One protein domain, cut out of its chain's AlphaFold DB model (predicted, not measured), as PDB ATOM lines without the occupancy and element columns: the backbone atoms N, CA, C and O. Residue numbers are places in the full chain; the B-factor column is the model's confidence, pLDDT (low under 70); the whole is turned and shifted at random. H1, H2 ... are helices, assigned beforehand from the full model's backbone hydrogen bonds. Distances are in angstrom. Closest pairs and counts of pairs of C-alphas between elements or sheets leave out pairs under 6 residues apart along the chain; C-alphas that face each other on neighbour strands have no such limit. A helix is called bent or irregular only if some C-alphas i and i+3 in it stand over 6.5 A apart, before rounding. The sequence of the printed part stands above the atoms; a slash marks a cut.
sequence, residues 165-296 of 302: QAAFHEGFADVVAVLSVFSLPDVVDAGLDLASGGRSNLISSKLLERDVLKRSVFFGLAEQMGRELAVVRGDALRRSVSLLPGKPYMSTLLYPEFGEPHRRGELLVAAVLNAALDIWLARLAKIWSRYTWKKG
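What this domain is: This is residues 165 to 296 of the 302 residues of an uncharacterized protein of Acidobacteria bacterium 13_2_20CM_57_7 (UniProt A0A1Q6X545). One long helix, H8, makes the long axis; H1 packs beside its first part, and a winding run of short helices and loops, with H3, H4 and H6, lies over its other side. H2 turns off from the end of H1 to reach that run, and residues 289 to 296 of H8 stick out. The printed part has 132 residues with eight named helices, H1 to H8 in order, and no named strand: all helix. It is only just loose, close to compact, with a radius of gyration of the C-alphas of 17.1 A, and elongated, spanning 57 by 32 by 20 A.

Where its parts are: H1, residues 165 to 181, begins at C-alpha (-75.331, 436.761, -34.848) and is 25.0 A long. H2 is residues 185 to 196, 15.9 A; H3, 205 to 208; H4, 210 to 214; H5, 225 to 233; H6, 237 to 242, irregular, with C-alphas 238 and 241 7.5 A apart; H7, 256 to 259. H8, residues 261 to 296, is 53.2 A long, has a kink of 27 degrees near residue 268, and ends at C-alpha (-80.455, 464.951, 10.892).

How they stand to each other: H8 is the hub. Its residues 261 to 273 touch H1, closest at the C-alphas of Gly 171 and Gly 265, 3.9 A; the two run the same way at a shallow tilt of 34 degrees, only just short of steep. Its residues 266 to 274 touch H6, closest at the C-alphas of Ser 240 and Ala 270, 4.5 A, at a steep tilt of 57 degrees. H7 only just touches H8, with 3 pairs of C-alphas within 8 A, and only at the corner. H2 and H8 are apart; H5 touches no helix. Every O i to N i+4 pair is within hydrogen-bond range in H2 and H4, 12 of 13 in H1, 3 of 5 in H5, 28 of 32 in H8 and 0 of 2 in H6, where 1 of 3 O i to N i+3 pairs is; H3 and H7 are too short for an i+4 pair.

The domain as a whole: The C-alphas farthest apart, those of Leu 253 and Gly 296, are 57.0 A apart. The printed part has no cut; the link from H6 to H7, 13 residues, is long. Mean pLDDT of the printed part is 73.4, under 70 in residues 193 to 202, 217 to 242 and 288 to 296.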
ATOM      1  N   GLN A 165     -76.385 435.878 -34.358       88.81
ATOM      2  CA  GLN A 165     -75.331 436.761 -34.848       88.81
ATOM      3  C   GLN A 165     -75.933 438.047 -35.417       88.81
ATOM      4  O   GLN A 165     -75.502 439.130 -35.041       88.81
ATOM      5  N   ALA A 166     -76.948 437.942 -36.278       87.25
ATOM      6  CA  ALA A 166     -77.630 439.121 -36.805       87.25
ATOM      7  C   ALA A 166     -78.260 439.940 -35.664       87.25
ATOM      8  O   ALA A 166     -78.044 441.142 -35.568       87.25
ATOM      9  N   ALA A 167     -78.925 439.270 -34.720       89.56
ATOM     10  CA  ALA A 167     -79.507 439.898 -33.542       89.56
ATOM     11  C   ALA A 167     -78.482 440.608 -32.655       89.56
ATOM     12  O   ALA A 167     -78.778 441.657 -32.087       89.56
ATOM     13  N   PHE A 168     -77.271 440.063 -32.530       91.06
ATOM     14  CA  PHE A 168     -76.191 440.735 -31.822       91.06
ATOM     15  C   PHE A 168     -75.808 442.045 -32.512       91.06
ATOM     16  O   PHE A 168     -75.612 443.039 -31.822       91.06
ATOM     17  N   HIS A 169     -75.701 442.063 -33.844       89.19
ATOM     18  CA  HIS A 169     -75.354 443.280 -34.580       89.19
ATOM     19  C   HIS A 169     -76.398 444.375 -34.367       89.19
ATOM     20  O   HIS A 169     -76.026 445.486 -34.002       89.19
ATOM     21  N   GLU A 170     -77.675 444.026 -34.511       88.94
ATOM     22  CA  GLU A 170     -78.796 444.941 -34.275       88.94
ATOM     23  C   GLU A 170     -78.825 445.435 -32.826       88.94
ATOM     24  O   GLU A 170     -78.727 446.631 -32.549       88.94
ATOM     25  N   GLY A 171     -78.857 444.504 -31.868       89.69
ATOM     26  CA  GLY A 171     -78.957 444.842 -30.453       89.69
ATOM     27  C   GLY A 171     -77.745 445.616 -29.931       89.69
ATOM     28  O   GLY A 171     -77.887 446.480 -29.070       89.69
ATOM     29  N   PHE A 172     -76.541 445.342 -30.439       92.75
ATOM     30  CA  PHE A 172     -75.347 446.089 -30.051       92.75
ATOM     31  C   PHE A 172     -75.340 447.500 -30.644       92.75
ATOM     32  O   PHE A 172     -75.004 448.447 -29.931       92.75
ATOM     33  N   ALA A 173     -75.737 447.659 -31.912       90.75
ATOM     34  CA  ALA A 173     -75.887 448.969 -32.539       90.75
ATOM     35  C   ALA A 173     -76.923 449.832 -31.804       90.75
ATOM     36  O   ALA A 173     -76.655 451.000 -31.514       90.75
ATOM     37  N   ASP A 174     -78.033 449.233 -31.376       87.94
ATOM     38  CA  ASP A 174     -79.044 449.890 -30.552       87.94
ATOM     39  C   ASP A 174     -78.533 450.289 -29.167       87.94
ATOM     40  O   ASP A 174     -78.772 451.409 -28.715       87.94
ATOM     41  N   VAL A 175     -77.784 449.414 -28.486       89.81
ATOM     42  CA  VAL A 175     -77.148 449.757 -27.203       89.81
ATOM     43  C   VAL A 175     -76.218 450.958 -27.368       89.81
ATOM     44  O   VAL A 175     -76.272 451.881 -26.553       89.81
ATOM     45  N   VAL A 176     -75.381 450.974 -28.409       92.06
ATOM     46  CA  VAL A 176     -74.482 452.103 -28.674       92.06
ATOM     47  C   VAL A 176     -75.276 453.375 -28.960       92.06
ATOM     48  O   VAL A 176     -74.945 454.411 -28.390       92.06
ATOM     49  N   ALA A 177     -76.326 453.302 -29.779       87.75
ATOM     50  CA  ALA A 177     -77.163 454.445 -30.122       87.75
ATOM     51  C   ALA A 177     -77.868 455.049 -28.895       87.75
ATOM     52  O   ALA A 177     -77.804 456.254 -28.678       87.75
ATOM     53  N   VAL A 178     -78.470 454.225 -28.028       83.56
ATOM     54  CA  VAL A 178     -79.089 454.714 -26.780       83.56
ATOM     55  C   VAL A 178     -78.047 455.342 -25.866       83.56
ATOM     56  O   VAL A 178     -78.234 456.443 -25.349       83.56
ATOM     57  N   LEU A 179     -76.938 454.638 -25.632       86.56
ATOM     58  CA  LEU A 179     -75.922 455.090 -24.688       86.56
ATOM     59  C   LEU A 179     -75.156 456.317 -25.198       86.56
ATOM     60  O   LEU A 179     -74.687 457.115 -24.383       86.56
ATOM     61  N   SER A 180     -75.057 456.527 -26.515       85.88
ATOM     62  CA  SER A 180     -74.405 457.711 -27.077       85.88
ATOM     63  C   SER A 180     -75.164 458.995 -26.744       85.88
ATOM     64  O   SER A 180     -74.515 460.020 -26.512       85.88
ATOM     65  N   VAL A 181     -76.493 458.946 -26.599       81.50
ATOM     66  CA  VAL A 181     -77.312 460.090 -26.160       81.50
ATOM     67  C   VAL A 181     -76.907 460.566 -24.766       81.50
ATOM     68  O   VAL A 181     -76.767 461.767 -24.543       81.50
ATOM     69  N   PHE A 182     -76.609 459.648 -23.841       80.94
ATOM     70  CA  PHE A 182     -76.137 460.002 -22.494       80.94
ATOM     71  C   PHE A 182     -74.771 460.696 -22.494       80.94
ATOM     72  O   PHE A 182     -74.391 461.319 -21.503       80.94
ATOM     73  N   SER A 183     -74.019 460.612 -23.595       81.94
ATOM     74  CA  SER A 183     -72.765 461.345 -23.746       81.94
ATOM     75  C   SER A 183     -72.970 462.821 -24.117       81.94
ATOM     76  O   SER A 183     -71.983 463.552 -24.189       81.94
ATOM     77  N   LEU A 184     -74.205 463.261 -24.384       83.38
ATOM     78  CA  LEU A 184     -74.556 464.625 -24.784       83.38
ATOM     79  C   LEU A 184     -75.143 465.389 -23.582       83.38
ATOM     80  O   LEU A 184     -76.340 465.253 -23.319       83.38
ATOM     81  N   PRO A 185     -74.348 466.209 -22.862       81.38
ATOM     82  CA  PRO A 185     -74.807 466.872 -21.641       81.38
ATOM     83  C   PRO A 185     -76.053 467.720 -21.876       81.38
ATOM     84  O   PRO A 185     -77.018 467.566 -21.147       81.38
ATOM     85  N   ASP A 186     -76.096 468.493 -22.964       78.75
ATOM     86  CA  ASP A 186     -77.245 469.349 -23.284       78.75
ATOM     87  C   ASP A 186     -78.547 468.557 -23.495       78.75
ATOM     88  O   ASP A 186     -79.632 469.047 -23.190       78.75
ATOM     89  N   VAL A 187     -78.461 467.327 -24.021       77.50
ATOM     90  CA  VAL A 187     -79.633 466.454 -24.213       77.50
ATOM     91  C   VAL A 187     -80.057 465.833 -22.886       77.50
ATOM     92  O   VAL A 187     -81.252 465.743 -22.606       77.50
ATOM     93  N   VAL A 188     -79.087 465.442 -22.056       78.69
ATOM     94  CA  VAL A 188     -79.337 464.957 -20.694       78.69
ATOM     95  C   VAL A 188     -79.993 466.043 -19.848       78.69
ATOM     96  O   VAL A 188     -81.040 465.802 -19.250       78.69
ATOM     97  N   ASP A 189     -79.449 467.252 -19.876       74.50
ATOM     98  CA  ASP A 189     -79.981 468.410 -19.170       74.50
ATOM     99  C   ASP A 189     -81.386 468.739 -19.668       74.50
ATOM    100  O   ASP A 189     -82.314 468.801 -18.867       74.50
ATOM    101  N   ALA A 190     -81.596 468.829 -20.986       73.06
ATOM    102  CA  ALA A 190     -82.920 469.084 -21.550       73.06
ATOM    103  C   ALA A 190     -83.947 468.003 -21.169       73.06
ATOM    104  O   ALA A 190     -85.088 468.333 -20.847       73.06
ATOM    105  N   GLY A 191     -83.566 466.721 -21.178       70.88
ATOM    106  CA  GLY A 191     -84.451 465.624 -20.782       70.88
ATOM    107  C   GLY A 191     -84.814 465.658 -19.293       70.88
ATOM    108  O   GLY A 191     -85.959 465.382 -18.929       70.88
ATOM    109  N   LEU A 192     -83.875 466.055 -18.427       70.75
ATOM    110  CA  LEU A 192     -84.103 466.214 -16.987       70.75
ATOM    111  C   LEU A 192     -84.879 467.502 -16.656       70.75
ATOM    112  O   LEU A 192     -85.725 467.493 -15.758       70.75
ATOM    113  N   ASP A 193     -84.647 468.589 -17.390       67.62
ATOM    114  CA  ASP A 193     -85.327 469.879 -17.231       67.62
ATOM    115  C   ASP A 193     -86.774 469.833 -17.721       67.62
ATOM    116  O   ASP A 193     -87.669 470.354 -17.044       67.62
ATOM    117  N   LEU A 194     -87.022 469.166 -18.856       59.59
ATOM    118  CA  LEU A 194     -88.370 468.905 -19.369       59.59
ATOM    119  C   LEU A 194     -89.195 468.138 -18.331       59.59
ATOM    120  O   LEU A 194     -90.363 468.452 -18.104       59.59
ATOM    121  N   ALA A 195     -88.563 467.181 -17.651       54.59
ATOM    122  CA  ALA A 195     -89.170 466.442 -16.558       54.59
ATOM    123  C   ALA A 195     -89.388 467.323 -15.305       54.59
ATOM    124  O   ALA A 195     -90.375 467.149 -14.591       54.59
ATOM    125  N   SER A 196     -88.500 468.291 -15.043       55.28
ATOM    126  CA  SER A 196     -88.477 469.108 -13.814       55.28
ATOM    127  C   SER A 196     -89.287 470.413 -13.878       55.28
ATOM    128  O   SER A 196     -89.408 471.106 -12.863       55.28
ATOM    129  N   GLY A 197     -89.855 470.769 -15.035       55.97
ATOM    130  CA  GLY A 197     -90.688 471.969 -15.193       55.97
ATOM    131  C   GLY A 197     -89.929 473.290 -15.001       55.97
ATOM    132  O   GLY A 197     -90.527 474.283 -14.591       55.97
ATOM    133  N   GLY A 198     -88.614 473.302 -15.259       56.28
ATOM    134  CA  GLY A 198     -87.794 474.521 -15.271       56.28
ATOM    135  C   GLY A 198     -87.407 475.102 -13.903       56.28
ATOM    136  O   GLY A 198     -87.078 476.285 -13.818       56.28
ATOM    137  N   ARG A 199     -87.439 474.319 -12.814       53.91
ATOM    138  CA  ARG A 199     -86.889 474.764 -11.519       53.91
ATOM    139  C   ARG A 199     -85.366 474.654 -11.528       53.91
ATOM    140  O   ARG A 199     -84.819 473.560 -11.482       53.91
ATOM    141  N   SER A 200     -84.690 475.802 -11.532       62.19
ATOM    142  CA  SER A 200     -83.230 475.877 -11.557       62.19
ATOM    143  C   SER A 200     -82.608 475.142 -10.361       62.19
ATOM    144  O   SER A 200     -82.794 475.549  -9.212       62.19
ATOM    145  N   ASN A 201     -81.827 474.104 -10.666       66.31
ATOM    146  CA  ASN A 201     -80.896 473.366  -9.801       66.31
ATOM    147  C   ASN A 201     -81.439 472.195  -8.964       66.31
ATOM    148  O   ASN A 201     -80.656 471.603  -8.222       66.31
ATOM    149  N   LEU A 202     -82.723 471.822  -9.046       69.25
ATOM    150  CA  LEU A 202     -83.250 470.662  -8.303       69.25
ATOM    151  C   LEU A 202     -84.158 469.788  -9.170       69.25
ATOM    152  O   LEU A 202     -85.161 470.257  -9.699       69.25
ATOM    153  N   ILE A 203     -83.849 468.491  -9.213       73.62
ATOM    154  CA  ILE A 203     -84.661 467.466  -9.877       73.62
ATOM    155  C   ILE A 203     -85.548 466.792  -8.827       73.62
ATOM    156  O   ILE A 203     -85.071 466.361  -7.773       73.62
ATOM    157  N   SER A 204     -86.851 466.698  -9.100       75.25
ATOM    158  CA  SER A 204     -87.787 465.986  -8.222       75.25
ATOM    159  C   SER A 204     -87.431 464.499  -8.154       75.25
ATOM    160  O   SER A 204     -87.292 463.850  -9.188       75.25
ATOM    161  N   SER A 205     -87.352 463.930  -6.945       76.88
ATOM    162  CA  SER A 205     -87.047 462.502  -6.748       76.88
ATOM    163  C   SER A 205     -88.016 461.580  -7.489       76.88
ATOM    164  O   SER A 205     -87.611 460.518  -7.943       76.88
ATOM    165  N   LYS A 206     -89.272 462.014  -7.665       78.31
ATOM    166  CA  LYS A 206     -90.303 461.270  -8.402       78.31
ATOM    167  C   LYS A 206     -89.931 461.038  -9.867       78.31
ATOM    168  O   LYS A 206     -90.323 460.038 -10.449       78.31
ATOM    169  N   LEU A 207     -89.159 461.948 -10.466       74.31
ATOM    170  CA  LEU A 207     -88.719 461.842 -11.862       74.31
ATOM    171  C   LEU A 207     -87.595 460.823 -12.051       74.31
ATOM    172  O   LEU A 207     -87.313 460.413 -13.171       74.31
ATOM    173  N   LEU A 208     -86.958 460.429 -10.950       78.50
ATOM    174  CA  LEU A 208     -85.856 459.474 -10.920       78.50
ATOM    175  C   LEU A 208     -86.306 458.100 -10.412       78.50
ATOM    176  O   LEU A 208     -85.477 457.227 -10.163       78.50
ATOM    177  N   GLU A 209     -87.614 457.895 -10.248       82.31
ATOM    178  CA  GLU A 209     -88.179 456.579  -9.982       82.31
ATOM    179  C   GLU A 209     -88.024 455.682 -11.213       82.31
ATOM    180  O   GLU A 209     -88.096 456.143 -12.356       82.31
ATOM    181  N   ARG A 210     -87.835 454.377 -10.977       82.81
ATOM    182  CA  ARG A 210     -87.560 453.388 -12.029       82.81
ATOM    183  C   ARG A 210     -88.552 453.498 -13.185       82.81
ATOM    184  O   ARG A 210     -88.131 453.630 -14.327       82.81
ATOM    185  N   ASP A 211     -89.848 453.470 -12.893       79.88
ATOM    186  CA  ASP A 211     -90.890 453.445 -13.924       79.88
ATOM    187  C   ASP A 211     -90.988 454.755 -14.708       79.88
ATOM    188  O   ASP A 211     -91.356 454.734 -15.884       79.88
ATOM    189  N   VAL A 212     -90.620 455.882 -14.093       78.44
ATOM    190  CA  VAL A 212     -90.572 457.183 -14.769       78.44
ATOM    191  C   VAL A 212     -89.363 457.250 -15.694       78.44
ATOM    192  O   VAL A 212     -89.513 457.592 -16.864       78.44
ATOM    193  N   LEU A 213     -88.187 456.821 -15.224       77.50
ATOM    194  CA  LEU A 213     -86.983 456.744 -16.050       77.50
ATOM    195  C   LEU A 213     -87.165 455.782 -17.228       77.50
ATOM    196  O   LEU A 213     -86.835 456.149 -18.351       77.50
ATOM    197  N   LYS A 214     -87.777 454.609 -17.021       75.88
ATOM    198  CA  LYS A 214     -88.092 453.658 -18.106       75.88
ATOM    199  C   LYS A 214     -88.948 454.265 -19.222       75.88
ATOM    200  O   LYS A 214     -88.846 453.825 -20.359       75.88
ATOM    201  N   ARG A 215     -89.801 455.238 -18.892       72.31
ATOM    202  CA  ARG A 215     -90.694 455.937 -19.834       72.31
ATOM    203  C   ARG A 215     -90.130 457.274 -20.316       72.31
ATOM    204  O   ARG A 215     -90.787 457.959 -21.091       72.31
ATOM    205  N   SER A 216     -88.957 457.668 -19.824       70.88
ATOM    206  CA  SER A 216     -88.320 458.929 -20.186       70.88
ATOM    207  C   SER A 216     -87.684 458.865 -21.575       70.88
ATOM    208  O   SER A 216     -87.385 457.789 -22.099       70.88
ATOM    209  N   VAL A 217     -87.386 460.044 -22.121       67.00
ATOM    210  CA  VAL A 217     -86.676 460.227 -23.399       67.00
ATOM    211  C   VAL A 217     -85.302 459.544 -23.447       67.00
ATOM    212  O   VAL A 217     -84.765 459.336 -24.525       67.00
ATOM    213  N   PHE A 218     -84.731 459.173 -22.297       68.25
ATOM    214  CA  PHE A 218     -83.422 458.521 -22.208       68.25
ATOM    215  C   PHE A 218     -83.434 457.041 -22.583       68.25
ATOM    216  O   PHE A 218     -82.410 456.497 -22.983       68.25
ATOM    217  N   PHE A 219     -84.581 456.384 -22.414       68.50
ATOM    218  CA  PHE A 219     -84.743 454.956 -22.691       68.50
ATOM    219  C   PHE A 219     -85.758 454.693 -23.810       68.50
ATOM    220  O   PHE A 219     -85.898 453.554 -24.251       68.50
ATOM    221  N   GLY A 220     -86.437 455.737 -24.295       59.22
ATOM    222  CA  GLY A 220     -87.182 455.727 -25.546       59.22
ATOM    223  C   GLY A 220     -86.395 456.451 -26.633       59.22
ATOM    224  O   GLY A 220     -86.446 457.676 -26.702       59.22
ATOM    225  N   LEU A 221     -85.703 455.708 -27.499       49.28
ATOM    226  CA  LEU A 221     -85.135 456.272 -28.726       49.28
ATOM    227  C   LEU A 221     -86.204 457.032 -29.518       49.28
ATOM    228  O   LEU A 221     -87.321 456.539 -29.711       49.28
ATOM    229  N   ALA A 222     -85.827 458.215 -30.004       47.75
ATOM    230  CA  ALA A 222     -86.580 459.009 -30.968       47.75
ATOM    231  C   ALA A 222     -88.099 459.103 -30.679       47.75
ATOM    232  O   ALA A 222     -88.931 458.590 -31.429       47.75
ATOM    233  N   GLU A 223     -88.519 459.806 -29.624       45.84
ATOM    234  CA  GLU A 223     -89.957 460.002 -29.375       45.84
ATOM    235  C   GLU A 223     -90.660 460.760 -30.528       45.84
ATOM    236  O   GLU A 223     -91.808 460.457 -30.856       45.84
ATOM    237  N   GLN A 224     -89.959 461.683 -31.203       40.66
ATOM    238  CA  GLN A 224     -90.482 462.422 -32.364       40.66
ATOM    239  C   GLN A 224     -90.228 461.716 -33.703       40.66
ATOM    240  O   GLN A 224     -91.180 461.448 -34.429       40.66
ATOM    241  N   MET A 225     -88.977 461.371 -34.029       47.66
ATOM    242  CA  MET A 225     -88.664 460.691 -35.297       47.66
ATOM    243  C   MET A 225     -89.135 459.239 -35.315       47.66
ATOM    244  O   MET A 225     -89.605 458.767 -36.337       47.66
ATOM    245  N   GLY A 226     -89.085 458.545 -34.181       45.59
ATOM    246  CA  GLY A 226     -89.505 457.158 -34.047       45.59
ATOM    247  C   GLY A 226     -91.015 456.961 -34.093       45.59
ATOM    248  O   GLY A 226     -91.429 455.838 -34.288       45.59
ATOM    249  N   ARG A 227     -91.879 457.980 -33.925       50.44
ATOM    250  CA  ARG A 227     -93.327 457.802 -34.214       50.44
ATOM    251  C   ARG A 227     -93.571 457.758 -35.722       50.44
ATOM    252  O   ARG A 227     -94.335 456.920 -36.172       50.44
ATOM    253  N   GLU A 228     -92.879 458.611 -36.469       48.81
ATOM    254  CA  GLU A 228     -92.956 458.677 -37.933       48.81
ATOM    255  C   GLU A 228     -92.192 457.509 -38.587       48.81
ATOM    256  O   GLU A 228     -92.667 456.920 -39.551       48.81
ATOM    257  N   LEU A 229     -91.055 457.098 -38.010       47.28
ATOM    258  CA  LEU A 229     -90.280 455.928 -38.433       47.28
ATOM    259  C   LEU A 229     -90.868 454.602 -37.942       47.28
ATOM    260  O   LEU A 229     -90.730 453.628 -38.662       47.28
ATOM    261  N   ALA A 230     -91.539 454.508 -36.784       46.69
ATOM    262  CA  ALA A 230     -92.152 453.241 -36.340       46.69
ATOM    263  C   ALA A 230     -93.290 452.784 -37.259       46.69
ATOM    264  O   ALA A 230     -93.573 451.590 -37.318       46.69
ATOM    265  N   VAL A 231     -93.908 453.711 -38.000       41.09
ATOM    266  CA  VAL A 231     -94.864 453.384 -39.067       41.09
ATOM    267  C   VAL A 231     -94.173 452.645 -40.226       41.09
ATOM    268  O   VAL A 231     -94.831 451.855 -40.895       41.09
ATOM    269  N   VAL A 232     -92.860 452.838 -40.432       36.31
ATOM    270  CA  VAL A 232     -92.114 452.279 -41.578       36.31
ATOM    271  C   VAL A 232     -91.086 451.194 -41.200       36.31
ATOM    272  O   VAL A 232     -90.970 450.201 -41.909       36.31
ATOM    273  N   ARG A 233     -90.374 451.325 -40.073       38.56
ATOM    274  CA  ARG A 233     -89.320 450.410 -39.576       38.56
ATOM    275  C   ARG A 233     -89.717 449.589 -38.338       38.56
ATOM    276  O   ARG A 233     -88.935 448.764 -37.879       38.56
ATOM    277  N   GLY A 234     -90.927 449.771 -37.806       44.81
ATOM    278  CA  GLY A 234     -91.396 449.042 -36.628       44.81
ATOM    279  C   GLY A 234     -90.919 449.621 -35.288       44.81
ATOM    280  O   GLY A 234     -89.972 450.394 -35.178       44.81
ATOM    281  N   ASP A 235     -91.651 449.263 -34.238       47.41
ATOM    282  CA  ASP A 235     -91.688 449.911 -32.918       47.41
ATOM    283  C   ASP A 235     -90.667 449.292 -31.925       47.41
ATOM    284  O   ASP A 235     -90.951 449.135 -30.734       47.41
ATOM    285  N   ALA A 236     -89.505 448.862 -32.439       45.38
ATOM    286  CA  ALA A 236     -88.617 447.871 -31.819       45.38
ATOM    287  C   ALA A 236     -88.100 448.278 -30.421       45.38
ATOM    288  O   ALA A 236     -88.301 447.587 -29.422       45.38
ATOM    289  N   LEU A 237     -87.533 449.475 -30.283       49.19
ATOM    290  CA  LEU A 237     -86.780 449.824 -29.069       49.19
ATOM    291  C   LEU A 237     -87.626 450.339 -27.900       49.19
ATOM    292  O   LEU A 237     -87.185 450.338 -26.751       49.19
ATOM    293  N   ARG A 238     -88.881 450.724 -28.156       49.91
ATOM    294  CA  ARG A 238     -89.776 451.283 -27.126       49.91
ATOM    295  C   ARG A 238     -90.185 450.274 -26.056       49.91
ATOM    296  O   ARG A 238     -90.704 450.668 -25.015       49.91
ATOM    297  N   ARG A 239     -89.986 448.977 -26.311       54.72
ATOM    298  CA  ARG A 239     -90.499 447.884 -25.471       54.72
ATOM    299  C   ARG A 239     -89.405 447.074 -24.788       54.72
ATOM    300  O   ARG A 239     -89.726 446.302 -23.889       54.72
ATOM    301  N   SER A 240     -88.134 447.267 -25.143       63.28
ATOM    302  CA  SER A 240     -87.032 446.434 -24.644       63.28
ATOM    303  C   SER A 240     -86.888 446.554 -23.122       63.28
ATOM    304  O   SER A 240     -86.851 445.554 -22.413       63.28
ATOM    305  N   VAL A 241     -86.945 447.768 -22.567       63.62
ATOM    306  CA  VAL A 241     -86.879 447.975 -21.105       63.62
ATOM    307  C   VAL A 241     -88.140 447.468 -20.373       63.62
ATOM    308  O   VAL A 241     -88.120 447.244 -19.155       63.62
ATOM    309  N   SER A 242     -89.229 447.244 -21.110       69.19
ATOM    310  CA  SER A 242     -90.490 446.678 -20.617       69.19
ATOM    311  C   SER A 242     -90.559 445.151 -20.718       69.19
ATOM    312  O   SER A 242     -91.495 444.571 -20.168       69.19
ATOM    313  N   LEU A 243     -89.596 444.490 -21.376       79.19
ATOM    314  CA  LEU A 243     -89.554 443.030 -21.435       79.19
ATOM    315  C   LEU A 243     -89.405 442.455 -20.023       79.19
ATOM    316  O   LEU A 243     -88.492 442.799 -19.270       79.19
ATOM    317  N   LEU A 244     -90.337 441.572 -19.664       77.94
ATOM    318  CA  LEU A 244     -90.350 440.919 -18.362       77.94
ATOM    319  C   LEU A 244     -89.273 439.823 -18.314       77.94
ATOM    320  O   LEU A 244     -89.252 438.978 -19.215       77.94
ATOM    321  N   PRO A 245     -88.419 439.792 -17.275       80.12
ATOM    322  CA  PRO A 245     -87.474 438.701 -17.061       80.12
ATOM    323  C   PRO A 245     -88.166 437.337 -16.904       80.12
ATOM    324  O   PRO A 245     -89.325 437.253 -16.500       80.12
ATOM    325  N   GLY A 246     -87.435 436.255 -17.192       80.50
ATOM    326  CA  GLY A 246     -87.886 434.875 -16.951       80.50
ATOM    327  C   GLY A 246     -88.848 434.294 -17.994       80.50
ATOM    328  O   GLY A 246     -89.292 433.159 -17.845       80.50
ATOM    329  N   LYS A 247     -89.174 435.036 -19.057       86.88
ATOM    330  CA  LYS A 247     -89.962 434.522 -20.186       86.88
ATOM    331  C   LYS A 247     -89.055 433.811 -21.205       86.88
ATOM    332  O   LYS A 247     -87.944 434.283 -21.453       86.88
ATOM    333  N   PRO A 248     -89.510 432.714 -21.839       89.69
ATOM    334  CA  PRO A 248     -88.711 431.963 -22.805       89.69
ATOM    335  C   PRO A 248     -88.757 432.601 -24.206       89.69
ATOM    336  O   PRO A 248     -89.151 431.945 -25.166       89.69
ATOM    337  N   TYR A 249     -88.348 433.869 -24.338       87.44
ATOM    338  CA  TYR A 249     -88.424 434.630 -25.602       87.44
ATOM    339  C   TYR A 249     -87.682 433.975 -26.777       87.44
ATOM    340  O   TYR A 249     -88.031 434.196 -27.927       87.44
ATOM    341  N   MET A 250     -86.679 433.136 -26.504       86.31
ATOM    342  CA  MET A 250     -85.932 432.407 -27.539       86.31
ATOM    343  C   MET A 250     -86.714 431.230 -28.144       86.31
ATOM    344  O   MET A 250     -86.278 430.653 -29.140       86.31
ATOM    345  N   SER A 251     -87.853 430.849 -27.555       87.69
ATOM    346  CA  SER A 251     -88.733 429.824 -28.110       87.69
ATOM    347  C   SER A 251     -89.516 430.398 -29.285       87.69
ATOM    348  O   SER A 251     -90.509 431.092 -29.087       87.69
ATOM    349  N   THR A 252     -89.118 430.059 -30.511       81.69
ATOM    350  CA  THR A 252     -89.808 430.493 -31.740       81.69
ATOM    351  C   THR A 252     -91.233 429.947 -31.861       81.69
ATOM    352  O   THR A 252     -92.028 430.486 -32.622       81.69
ATOM    353  N   LEU A 253     -91.574 428.900 -31.103       86.88
ATOM    354  CA  LEU A 253     -92.938 428.380 -31.008       86.88
ATOM    355  C   LEU A 253     -93.841 429.301 -30.171       86.88
ATOM    356  O   LEU A 253     -95.001 429.504 -30.511       86.88
ATOM    357  N   LEU A 254     -93.315 429.833 -29.063       88.19
ATOM    358  CA  LEU A 254     -94.073 430.694 -28.147       88.19
ATOM    359  C   LEU A 254     -94.000 432.173 -28.543       88.19
ATOM    360  O   LEU A 254     -94.928 432.922 -28.256       88.19
ATOM    361  N   TYR A 255     -92.895 432.568 -29.175       88.19
ATOM    362  CA  TYR A 255     -92.543 433.939 -29.524       88.19
ATOM    363  C   TYR A 255     -91.913 433.987 -30.931       88.19
ATOM    364  O   TYR A 255     -90.703 434.205 -31.074       88.19
ATOM    365  N   PRO A 256     -92.696 433.720 -31.992       88.44
ATOM    366  CA  PRO A 256     -92.193 433.671 -33.366       88.44
ATOM    367  C   PRO A 256     -91.566 434.993 -33.829       88.44
ATOM    368  O   PRO A 256     -90.669 434.984 -34.669       88.44
ATOM    369  N   GLU A 257     -91.974 436.126 -33.254       84.81
ATOM    370  CA  GLU A 257     -91.427 437.446 -33.556       84.81
ATOM    371  C   GLU A 257     -89.936 437.571 -33.212       84.81
ATOM    372  O   GLU A 257     -89.225 438.313 -33.876       84.81
ATOM    373  N   PHE A 258     -89.420 436.794 -32.251       87.56
ATOM    374  CA  PHE A 258     -87.985 436.742 -31.934       87.56
ATOM    375  C   PHE A 258     -87.202 435.836 -32.901       87.56
ATOM    376  O   PHE A 258     -86.024 435.547 -32.682       87.56
ATOM    377  N   GLY A 259     -87.824 435.346 -33.977       85.56
ATOM    378  CA  GLY A 259     -87.106 434.824 -35.142       85.56
ATOM    379  C   GLY A 259     -86.453 435.930 -35.978       85.56
ATOM    380  O   GLY A 259     -85.461 435.677 -36.658       85.56
ATOM    381  N   GLU A 260     -86.986 437.148 -35.900       86.25
ATOM    382  CA  GLU A 260     -86.490 438.325 -36.605       86.25
ATOM    383  C   GLU A 260     -85.279 438.928 -35.846       86.25
ATOM    384  O   GLU A 260     -85.356 439.093 -34.621       86.25
ATOM    385  N   PRO A 261     -84.135 439.192 -36.515       86.44
ATOM    386  CA  PRO A 261     -82.920 439.695 -35.873       86.44
ATOM    387  C   PRO A 261     -83.090 440.951 -35.017       86.44
ATOM    388  O   PRO A 261     -82.601 440.948 -33.888       86.44
ATOM    389  N   HIS A 262     -83.789 441.987 -35.489       82.56
ATOM    390  CA  HIS A 262     -83.988 443.221 -34.724       82.56
ATOM    391  C   HIS A 262     -84.746 442.919 -33.420       82.56
ATOM    392  O   HIS A 262     -84.260 443.216 -32.326       82.56
ATOM    393  N   ARG A 263     -85.881 442.208 -33.501       84.44
ATOM    394  CA  ARG A 263     -86.669 441.767 -32.336       84.44
ATOM    395  C   ARG A 263     -85.863 440.894 -31.381       84.44
ATOM    396  O   ARG A 263     -86.010 441.018 -30.167       84.44
ATOM    397  N   ARG A 264     -85.010 440.007 -31.895       88.50
ATOM    398  CA  ARG A 264     -84.128 439.182 -31.063       88.50
ATOM    399  C   ARG A 264     -83.038 440.013 -30.383       88.50
ATOM    400  O   ARG A 264     -82.750 439.777 -29.209       88.50
ATOM    401  N   GLY A 265     -82.482 441.001 -31.079       88.75
ATOM    402  CA  GLY A 265     -81.486 441.935 -30.558       88.75
ATOM    403  C   GLY A 265     -81.999 442.745 -29.371       88.75
ATOM    404  O   GLY A 265     -81.249 443.006 -28.428       88.75
ATOM    405  N   GLU A 266     -83.303 443.032 -29.324       86.25
ATOM    406  CA  GLU A 266     -83.930 443.711 -28.184       86.25
ATOM    407  C   GLU A 266     -83.745 442.988 -26.849       86.25
ATOM    408  O   GLU A 266     -83.796 443.636 -25.806       86.25
ATOM    409  N   LEU A 267     -83.517 441.668 -26.839       89.44
ATOM    410  CA  LEU A 267     -83.212 440.941 -25.603       89.44
ATOM    411  C   LEU A 267     -81.891 441.415 -24.988       89.44
ATOM    412  O   LEU A 267     -81.807 441.607 -23.772       89.44
ATOM    413  N   LEU A 268     -80.878 441.651 -25.828       90.56
ATOM    414  CA  LEU A 268     -79.597 442.211 -25.403       90.56
ATOM    415  C   LEU A 268     -79.783 443.647 -24.909       90.56
ATOM    416  O   LEU A 268     -79.327 443.985 -23.816       90.56
ATOM    417  N   VAL A 269     -80.504 444.468 -25.678       88.38
ATOM    418  CA  VAL A 269     -80.801 445.863 -25.316       88.38
ATOM    419  C   VAL A 269     -81.518 445.924 -23.966       88.38
ATOM    420  O   VAL A 269     -81.108 446.658 -23.068       88.38
ATOM    421  N   ALA A 270     -82.548 445.098 -23.777       86.38
ATOM    422  CA  ALA A 270     -83.308 444.996 -22.539       86.38
ATOM    423  C   ALA A 270     -82.416 444.652 -21.344       86.38
ATOM    424  O   ALA A 270     -82.525 445.295 -20.295       86.38
ATOM    425  N   ALA A 271     -81.537 443.659 -21.492       89.31
ATOM    426  CA  ALA A 271     -80.625 443.244 -20.435       89.31
ATOM    427  C   ALA A 271     -79.658 444.376 -20.050       89.31
ATOM    428  O   ALA A 271     -79.540 444.710 -18.868       89.31
ATOM    429  N   VAL A 272     -79.020 445.010 -21.040       89.94
ATOM    430  CA  VAL A 272     -78.042 446.085 -20.815       89.94
ATOM    431  C   VAL A 272     -78.698 447.320 -20.201       89.94
ATOM    432  O   VAL A 272     -78.198 447.848 -19.209       89.94
ATOM    433  N   LEU A 273     -79.833 447.774 -20.739       85.88
ATOM    434  CA  LEU A 273     -80.496 448.987 -20.260       85.88
ATOM    435  C   LEU A 273     -81.121 448.805 -18.873       85.88
ATOM    436  O   LEU A 273     -81.043 449.723 -18.056       85.88
ATOM    437  N   ASN A 274     -81.690 447.633 -18.559       85.38
ATOM    438  CA  ASN A 274     -82.156 447.362 -17.194       85.38
ATOM    439  C   ASN A 274     -80.984 447.346 -16.202       85.38
ATOM    440  O   ASN A 274     -81.103 447.955 -15.141       85.38
ATOM    441  N   ALA A 275     -79.847 446.739 -16.558       90.12
ATOM    442  CA  ALA A 275     -78.655 446.755 -15.712       90.12
ATOM    443  C   ALA A 275     -78.092 448.179 -15.526       90.12
ATOM    444  O   ALA A 275     -77.745 448.573 -14.412       90.12
ATOM    445  N   ALA A 276     -78.044 448.983 -16.592       87.62
ATOM    446  CA  ALA A 276     -77.630 450.384 -16.518       87.62
ATOM    447  C   ALA A 276     -78.553 451.199 -15.595       87.62
ATOM    448  O   ALA A 276     -78.071 451.971 -14.764       87.62
ATOM    449  N   LEU A 277     -79.869 450.981 -15.690       85.88
ATOM    450  CA  LEU A 277     -80.858 451.603 -14.814       85.88
ATOM    451  C   LEU A 277     -80.686 451.167 -13.351       85.88
ATOM    452  O   LEU A 277     -80.726 452.013 -12.459       85.88
ATOM    453  N   ASP A 278     -80.436 449.881 -13.092       88.69
ATOM    454  CA  ASP A 278     -80.161 449.366 -11.745       88.69
ATOM    455  C   ASP A 278     -78.927 450.037 -11.132       88.69
ATOM    456  O   ASP A 278     -78.964 450.510  -9.992       88.69
ATOM    457  N   ILE A 279     -77.846 450.151 -11.908       90.69
ATOM    458  CA  ILE A 279     -76.620 450.837 -11.488       90.69
ATOM    459  C   ILE A 279     -76.896 452.318 -11.218       90.69
ATOM    460  O   ILE A 279     -76.413 452.859 -10.218       90.69
ATOM    461  N   TRP A 280     -77.663 452.983 -12.084       87.12
ATOM    462  CA  TRP A 280     -78.013 454.390 -11.912       87.12
ATOM    463  C   TRP A 280     -78.795 454.604 -10.611       87.12
ATOM    464  O   TRP A 280     -78.374 455.402  -9.770       87.12
ATOM    465  N   LEU A 281     -79.860 453.835 -10.380       87.69
ATOM    466  CA  LEU A 281     -80.671 453.918  -9.162       87.69
ATOM    467  C   LEU A 281     -79.848 453.620  -7.901       87.69
ATOM    468  O   LEU A 281     -79.935 454.355  -6.915       87.69
ATOM    469  N   ALA A 282     -78.980 452.605  -7.938       90.12
ATOM    470  CA  ALA A 282     -78.088 452.283  -6.826       90.12
ATOM    471  C   ALA A 282     -77.098 453.422  -6.516       90.12
ATOM    472  O   ALA A 282     -76.786 453.687  -5.351       90.12
ATOM    473  N   ARG A 283     -76.602 454.127  -7.542       89.81
ATOM    474  CA  ARG A 283     -75.748 455.314  -7.367       89.81
ATOM    475  C   ARG A 283     -76.533 456.497  -6.800       89.81
ATOM    476  O   ARG A 283     -76.034 457.144  -5.880       89.81
ATOM    477  N   LEU A 284     -77.755 456.744  -7.276       86.19
ATOM    478  CA  LEU A 284     -78.626 457.799  -6.747       86.19
ATOM    479  C   LEU A 284     -78.953 457.576  -5.266       86.19
ATOM    480  O   LEU A 284     -78.850 458.511  -4.472       86.19
ATOM    481  N   ALA A 285     -79.255 456.340  -4.861       85.31
ATOM    482  CA  ALA A 285     -79.549 456.006  -3.466       85.31
ATOM    483  C   ALA A 285     -78.405 456.396  -2.506       85.31
ATOM    484  O   ALA A 285     -78.659 456.890  -1.406       85.31
ATOM    485  N   LYS A 286     -77.140 456.256  -2.935       84.25
ATOM    486  CA  LYS A 286     -75.957 456.683  -2.158       84.25
ATOM    487  C   LYS A 286     -75.847 458.203  -2.005       84.25
ATOM    488  O   LYS A 286     -75.271 458.678  -1.029       84.25
ATOM    489  N   ILE A 287     -76.358 458.968  -2.968       80.19
ATOM    490  CA  ILE A 287     -76.397 460.435  -2.903       80.19
ATOM    491  C   ILE A 287     -77.523 460.870  -1.957       80.19
ATOM    492  O   ILE A 287     -77.305 461.710  -1.083       80.19
ATOM    493  N   TRP A 288     -78.696 460.236  -2.066       68.44
ATOM    494  CA  TRP A 288     -79.848 460.495  -1.198       68.44
ATOM    495  C   TRP A 288     -79.561 460.213   0.279       68.44
ATOM    496  O   TRP A 288     -79.871 461.050   1.128       68.44
ATOM    497  N   SER A 289     -78.920 459.083   0.591       58.81
ATOM    498  CA  SER A 289     -78.600 458.706   1.976       58.81
ATOM    499  C   SER A 289     -77.633 459.683   2.660       58.81
ATOM    500  O   SER A 289     -77.710 459.897   3.869       58.81
ATOM    501  N   ARG A 290     -76.758 460.350   1.896       54.59
ATOM    502  CA  ARG A 290     -75.858 461.401   2.405       54.59
ATOM    503  C   ARG A 290     -76.576 462.727   2.676       54.59
ATOM    504  O   ARG A 290     -76.166 463.468   3.570       54.59
ATOM    505  N   TYR A 291     -77.637 463.036   1.931       48.50
ATOM    506  CA  TYR A 291     -78.392 464.284   2.093       48.50
ATOM    507  C   TYR A 291     -79.388 464.221   3.262       48.50
ATOM    508  O   TYR A 291     -79.584 465.219   3.958       48.50
ATOM    509  N   THR A 292     -79.969 463.048   3.536       46.44
ATOM    510  CA  THR A 292     -80.822 462.834   4.717       46.44
ATOM    511  C   THR A 292     -80.015 462.860   6.019       46.44
ATOM    512  O   THR A 292     -80.471 463.457   6.993       46.44
ATOM    513  N   TRP A 293     -78.779 462.339   6.023       34.22
ATOM    514  CA  TRP A 293     -77.878 462.411   7.184       34.22
ATOM    515  C   TRP A 293     -77.514 463.858   7.572       34.22
ATOM    516  O   TRP A 293     -77.611 464.220   8.743       34.22
ATOM    517  N   LYS A 294     -77.206 464.733   6.599       39.34
ATOM    518  CA  LYS A 294     -76.901 466.158   6.867       39.34
ATOM    519  C   LYS A 294     -78.089 466.971   7.399       39.34
ATOM    520  O   LYS A 294     -77.874 467.984   8.059       39.34
ATOM    521  N   LYS A 295     -79.335 466.562   7.129       41.41
ATOM    522  CA  LYS A 295     -80.527 467.184   7.739       41.41
ATOM    523  C   LYS A 295     -80.782 466.705   9.173       41.41
ATOM    524  O   LYS A 295     -81.408 467.436   9.932       41.41
ATOM    525  N   GLY A 296     -80.289 465.524   9.551       40.16
ATOM    526  CA  GLY A 296     -80.455 464.951  10.892       40.16
ATOM    527  C   GLY A 296     -79.434 465.423  11.935       40.16
ATOM    528  O   GLY A 296     -79.666 465.251  13.126       40.16
TER     529      GLY A 296